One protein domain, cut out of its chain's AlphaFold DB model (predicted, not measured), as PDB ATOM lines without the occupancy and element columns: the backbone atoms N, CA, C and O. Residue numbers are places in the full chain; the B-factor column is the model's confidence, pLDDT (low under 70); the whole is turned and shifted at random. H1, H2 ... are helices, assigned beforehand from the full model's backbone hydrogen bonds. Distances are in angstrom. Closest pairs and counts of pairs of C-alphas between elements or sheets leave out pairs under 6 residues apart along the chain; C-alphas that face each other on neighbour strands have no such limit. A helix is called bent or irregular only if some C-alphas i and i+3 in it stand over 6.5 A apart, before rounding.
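This is residues 43 to 88 of the 191 residues of an uncharacterized protein of Mytilus galloprovincialis (UniProt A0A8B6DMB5). Two straight helices, H1 and then H2, make the two arms of an open L, with the short link of residues 67 to 70 at its corner and nothing packed in the angle between them. The arms spread away from each other, and H1 is the longer one. The printed part has 46 residues with two named helices, H1 then H2 along the chain, and no named strand; its class is all helix. It is extended, with a radius of gyration of the C-alphas of 18.4 A, and its C-alphas span 57 by 24 by 5 A.

Start with H1, residues 44 to 66, and read its C-alphas: its N-to-C direction is (0.69, 0.08, -0.72), along rising x and falling z. A tight link of 4 residues leads to H2, residues 71 to 88, whose direction is (-0.02, 0.99, -0.12), almost wholly along rising y. H1 and H2 are apart, with no C-alpha of the one within 8 A of the other. In H1 every O i to N i+4 pair is within hydrogen-bond range; in H2 it is 13 of 14.

Find C-alpha 44 at (25.490, -15.921, 39.172); from there H1 runs 33.4 A to C-alpha 66 at (47.702, -11.975, 14.553). H2 begins at C-alpha 71 and runs 26.1 A to C-alpha 88 at (55.480, 14.800, 6.854). Neither helix is bent.

Residues 43 to 88 stand free. The two C-alphas farthest apart, those of Arg 43 and Glu 86, are 56.7 A apart. The printed part has no cut. Look at the B-factor column for the pLDDT: its mean over the printed part is 79.8, and it is under 70 at residues 68 to 78, of which 71 to 78 belong to H2.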
ATOM      1  N   ARG A  43      28.050 -16.514  43.218       91.50
ATOM      2  CA  ARG A  43      27.018 -15.611  42.688       91.50
ATOM      3  C   ARG A  43      26.956 -15.728  41.170       91.50
ATOM      4  O   ARG A  43      27.992 -15.630  40.518       91.50
ATOM      5  N   LYS A  44      25.740 -15.814  40.620       89.12
ATOM      6  CA  LYS A  44      25.490 -15.921  39.172       89.12
ATOM      7  C   LYS A  44      26.079 -14.754  38.365       89.12
ATOM      8  O   LYS A  44      26.678 -14.975  37.322       89.12
ATOM      9  N   GLY A  45      26.001 -13.526  38.884       93.50
ATOM     10  CA  GLY A  45      26.593 -12.358  38.214       93.50
ATOM     11  C   GLY A  45      28.115 -12.461  38.032       93.50
ATOM     12  O   GLY A  45      28.645 -12.033  37.011       93.50
ATOM     13  N   ASN A  46      28.820 -13.099  38.975       90.75
ATOM     14  CA  ASN A  46      30.268 -13.292  38.870       90.75
ATOM     15  C   ASN A  46      30.619 -14.328  37.790       90.75
ATOM     16  O   ASN A  46      31.629 -14.175  37.110       90.75
ATOM     17  N   GLU A  47      29.792 -15.363  37.623       90.19
ATOM     18  CA  GLU A  47      29.952 -16.363  36.561       90.19
ATOM     19  C   GLU A  47      29.773 -15.731  35.177       90.19
ATOM     20  O   GLU A  47      30.575 -15.948  34.269       90.19
ATOM     21  N   GLU A  48      28.737 -14.908  35.018       90.31
ATOM     22  CA  GLU A  48      28.464 -14.202  33.766       90.31
ATOM     23  C   GLU A  48      29.598 -13.229  33.421       90.31
ATOM     24  O   GLU A  48      30.092 -13.236  32.291       90.31
ATOM     25  N   GLN A  49      30.086 -12.463  34.402       92.44
ATOM     26  CA  GLN A  49      31.230 -11.578  34.206       92.44
ATOM     27  C   GLN A  49      32.502 -12.359  33.855       92.44
ATOM     28  O   GLN A  49      33.243 -11.944  32.969       92.44
ATOM     29  N   PHE A  50      32.746 -13.509  34.487       90.56
ATOM     30  CA  PHE A  50      33.881 -14.362  34.143       90.56
ATOM     31  C   PHE A  50      33.798 -14.884  32.706       90.56
ATOM     32  O   PHE A  50      34.787 -14.815  31.980       90.56
ATOM     33  N   LYS A  51      32.622 -15.331  32.248       91.81
ATOM     34  CA  LYS A  51      32.419 -15.761  30.853       91.81
ATOM     35  C   LYS A  51      32.708 -14.631  29.868       91.81
ATOM     36  O   LYS A  51      33.340 -14.863  28.838       91.81
ATOM     37  N   VAL A  52      32.268 -13.411  30.173       94.69
ATOM     38  CA  VAL A  52      32.560 -12.229  29.346       94.69
ATOM     39  C   VAL A  52      34.055 -11.910  29.362       94.69
ATOM     40  O   VAL A  52      34.655 -11.787  28.296       94.69
ATOM     41  N   ASN A  53      34.675 -11.847  30.540       94.00
ATOM     42  CA  ASN A  53      36.103 -11.566  30.692       94.00
ATOM     43  C   ASN A  53      36.968 -12.609  29.973       94.00
ATOM     44  O   ASN A  53      37.933 -12.246  29.311       94.00
ATOM     45  N   SER A  54      36.591 -13.886  30.045       91.06
ATOM     46  CA  SER A  54      37.278 -14.983  29.362       91.06
ATOM     47  C   SER A  54      37.185 -14.841  27.836       91.06
ATOM     48  O   SER A  54      38.192 -14.921  27.135       91.06
ATOM     49  N   LYS A  55      36.006 -14.481  27.304       93.69
ATOM     50  CA  LYS A  55      35.843 -14.159  25.874       93.69
ATOM     51  C   LYS A  55      36.694 -12.963  25.443       93.69
ATOM     52  O   LYS A  55      37.294 -13.004  24.371       93.69
ATOM     53  N   VAL A  56      36.749 -11.903  26.252       96.12
ATOM     54  CA  VAL A  56      37.597 -10.732  25.975       96.12
ATOM     55  C   VAL A  56      39.071 -11.132  25.979       96.12
ATOM     56  O   VAL A  56      39.794 -10.785  25.049       96.12
ATOM     57  N   ALA A  57      39.512 -11.902  26.974       92.12
ATOM     58  CA  ALA A  57      40.885 -12.380  27.069       92.12
ATOM     59  C   ALA A  57      41.286 -13.234  25.854       92.12
ATOM     60  O   ALA A  57      42.355 -13.008  25.289       92.12
ATOM     61  N   ASN A  58      40.413 -14.138  25.397       91.56
ATOM     62  CA  ASN A  58      40.654 -14.949  24.201       91.56
ATOM     63  C   ASN A  58      40.784 -14.089  22.943       91.56
ATOM     64  O   ASN A  58      41.772 -14.223  22.230       91.56
ATOM     65  N   LYS A  59      39.879 -13.128  22.725       93.81
ATOM     66  CA  LYS A  59      39.989 -12.194  21.591       93.81
ATOM     67  C   LYS A  59      41.259 -11.344  21.644       93.81
ATOM     68  O   LYS A  59      41.878 -11.088  20.617       93.81
ATOM     69  N   MET A  60      41.676 -10.918  22.836       92.38
ATOM     70  CA  MET A  60      42.931 -10.181  23.019       92.38
ATOM     71  C   MET A  60      44.150 -11.067  22.739       92.38
ATOM     72  O   MET A  60      45.143 -10.584  22.199       92.38
ATOM     73  N   LYS A  61      44.093 -12.355  23.097       88.69
ATOM     74  CA  LYS A  61      45.131 -13.339  22.772       88.69
ATOM     75  C   LYS A  61      45.191 -13.599  21.267       88.69
ATOM     76  O   LYS A  61      46.278 -13.537  20.710       88.69
ATOM     77  N   GLU A  62      44.049 -13.805  20.616       86.94
ATOM     78  CA  GLU A  62      43.939 -13.938  19.158       86.94
ATOM     79  C   GLU A  62      44.545 -12.718  18.457       86.94
ATOM     80  O   GLU A  62      45.465 -12.874  17.662       86.94
ATOM     81  N   ALA A  63      44.133 -11.498  18.826       87.25
ATOM     82  CA  ALA A  63      44.690 -10.261  18.273       87.25
ATOM     83  C   ALA A  63      46.215 -10.157  18.465       87.25
ATOM     84  O   ALA A  63      46.928  -9.706  17.573       87.25
ATOM     85  N   ARG A  64      46.742 -10.608  19.611       81.62
ATOM     86  CA  ARG A  64      48.193 -10.663  19.856       81.62
ATOM     87  C   ARG A  64      48.903 -11.696  18.980       81.62
ATOM     88  O   ARG A  64      50.044 -11.445  18.607       81.62
ATOM     89  N   CYS A  65      48.272 -12.831  18.683       77.50
ATOM     90  CA  CYS A  65      48.820 -13.821  17.757       77.50
ATOM     91  C   CYS A  65      48.829 -13.289  16.319       77.50
ATOM     92  O   CYS A  65      49.873 -13.359  15.682       77.50
ATOM     93  N   PHE A  66      47.746 -12.646  15.863       76.38
ATOM     94  CA  PHE A  66      47.702 -11.975  14.553       76.38
ATOM     95  C   PHE A  66      48.837 -10.954  14.373       76.38
ATOM     96  O   PHE A  66      49.406 -10.853  13.297       76.38
ATOM     97  N   LEU A  67      49.215 -10.233  15.433       70.38
ATOM     98  CA  LEU A  67      50.340  -9.288  15.396       70.38
ATOM     99  C   LEU A  67      51.727  -9.949  15.468       70.38
ATOM    100  O   LEU A  67      52.729  -9.281  15.227       70.38
ATOM    101  N   ARG A  68      51.816 -11.222  15.872       66.94
ATOM    102  CA  ARG A  68      53.090 -11.942  16.030       66.94
ATOM    103  C   ARG A  68      53.498 -12.745  14.798       66.94
ATOM    104  O   ARG A  68      54.674 -13.086  14.714       66.94
ATOM    105  N   GLU A  69      52.574 -13.073  13.898       56.72
ATOM    106  CA  GLU A  69      52.823 -14.076  12.850       56.72
ATOM    107  C   GLU A  69      53.428 -13.561  11.537       56.72
ATOM    108  O   GLU A  69      53.839 -14.393  10.738       56.72
ATOM    109  N   ASP A  70      53.647 -12.257  11.336       54.47
ATOM    110  CA  ASP A  70      54.242 -11.776  10.079       54.47
ATOM    111  C   ASP A  70      55.585 -11.038  10.258       54.47
ATOM    112  O   ASP A  70      55.611  -9.826  10.495       54.47
ATOM    113  N   PRO A  71      56.739 -11.704  10.043       55.72
ATOM    114  CA  PRO A  71      57.992 -10.995   9.786       55.72
ATOM    115  C   PRO A  71      57.936 -10.173   8.481       55.72
ATOM    116  O   PRO A  71      58.610  -9.152   8.388       55.72
ATOM    117  N   GLU A  72      57.091 -10.531   7.509       54.72
ATOM    118  CA  GLU A  72      56.922  -9.804   6.233       54.72
ATOM    119  C   GLU A  72      56.125  -8.491   6.383       54.72
ATOM    120  O   GLU A  72      56.400  -7.483   5.729       54.72
ATOM    121  N   GLN A  73      55.184  -8.447   7.328       52.81
ATOM    122  CA  GLN A  73      54.364  -7.263   7.602       52.81
ATOM    123  C   GLN A  73      55.137  -6.207   8.403       52.81
ATOM    124  O   GLN A  73      54.768  -5.033   8.380       52.81
ATOM    125  N   THR A  74      56.264  -6.565   9.032       57.16
ATOM    126  CA  THR A  74      57.183  -5.570   9.604       57.16
ATOM    127  C   THR A  74      57.862  -4.727   8.530       57.16
ATOM    128  O   THR A  74      57.995  -3.525   8.730       57.16
ATOM    129  N   GLU A  75      58.201  -5.285   7.364       60.84
ATOM    130  CA  GLU A  75      58.811  -4.520   6.270       60.84
ATOM    131  C   GLU A  75      57.787  -3.582   5.622       60.84
ATOM    132  O   GLU A  75      58.091  -2.431   5.321       60.84
ATOM    133  N   GLN A  76      56.540  -4.030   5.470       62.41
ATOM    134  CA  GLN A  76      55.466  -3.203   4.920       62.41
ATOM    135  C   GLN A  76      55.018  -2.109   5.899       62.41
ATOM    136  O   GLN A  76      54.779  -0.977   5.485       62.41
ATOM    137  N   THR A  77      55.002  -2.403   7.203       63.19
ATOM    138  CA  THR A  77      54.756  -1.405   8.259       63.19
ATOM    139  C   THR A  77      55.920  -0.419   8.377       63.19
ATOM    140  O   THR A  77      55.691   0.770   8.574       63.19
ATOM    141  N   GLN A  78      57.167  -0.867   8.193       69.75
ATOM    142  CA  GLN A  78      58.345   0.005   8.147       69.75
ATOM    143  C   GLN A  78      58.353   0.886   6.895       69.75
ATOM    144  O   GLN A  78      58.609   2.079   7.011       69.75
ATOM    145  N   LYS A  79      58.011   0.343   5.721       75.38
ATOM    146  CA  LYS A  79      57.848   1.115   4.479       75.38
ATOM    147  C   LYS A  79      56.715   2.130   4.595       75.38
ATOM    148  O   LYS A  79      56.883   3.266   4.175       75.38
ATOM    149  N   ALA A  80      55.591   1.754   5.205       75.25
ATOM    150  CA  ALA A  80      54.499   2.681   5.486       75.25
ATOM    151  C   ALA A  80      54.928   3.774   6.478       75.25
ATOM    152  O   ALA A  80      54.653   4.943   6.241       75.25
ATOM    153  N   ALA A  81      55.655   3.432   7.545       77.12
ATOM    154  CA  ALA A  81      56.171   4.407   8.504       77.12
ATOM    155  C   ALA A  81      57.203   5.363   7.880       77.12
ATOM    156  O   ALA A  81      57.162   6.560   8.148       77.12
ATOM    157  N   GLN A  82      58.091   4.858   7.018       78.06
ATOM    158  CA  GLN A  82      59.044   5.669   6.254       78.06
ATOM    159  C   GLN A  82      58.323   6.579   5.257       78.06
ATOM    160  O   GLN A  82      58.608   7.767   5.216       78.06
ATOM    161  N   SER A  83      57.336   6.049   4.530       81.94
ATOM    162  CA  SER A  83      56.502   6.819   3.604       81.94
ATOM    163  C   SER A  83      55.730   7.935   4.314       81.94
ATOM    164  O   SER A  83      55.711   9.062   3.831       81.94
ATOM    165  N   ILE A  84      55.146   7.661   5.483       81.50
ATOM    166  CA  ILE A  84      54.467   8.677   6.300       81.50
ATOM    167  C   ILE A  84      55.468   9.732   6.781       81.50
ATOM    168  O   ILE A  84      55.189  10.922   6.672       81.50
ATOM    169  N   SER A  85      56.641   9.318   7.271       81.00
ATOM    170  CA  SER A  85      57.697  10.239   7.706       81.00
ATOM    171  C   SER A  85      58.159  11.161   6.573       81.00
ATOM    172  O   SER A  85      58.302  12.362   6.778       81.00
ATOM    173  N   GLU A  86      58.363  10.616   5.375       79.25
ATOM    174  CA  GLU A  86      58.777  11.378   4.196       79.25
ATOM    175  C   GLU A  86      57.694  12.386   3.782       79.25
ATOM    176  O   GLU A  86      57.987  13.559   3.566       79.25
ATOM    177  N   VAL A  87      56.418  11.984   3.772       80.62
ATOM    178  CA  VAL A  87      55.296  12.900   3.499       80.62
ATOM    179  C   VAL A  87      55.229  14.028   4.534       80.62
ATOM    180  O   VAL A  87      55.050  15.182   4.149       80.62
ATOM    181  N   THR A  88      55.451  13.746   5.822       76.94
ATOM    182  CA  THR A  88      55.480  14.800   6.854       76.94
ATOM    183  C   THR A  88      56.657  15.767   6.694       76.94
ATOM    184  O   THR A  88      56.537  16.952   7.003       76.94
TER     185      THR A  88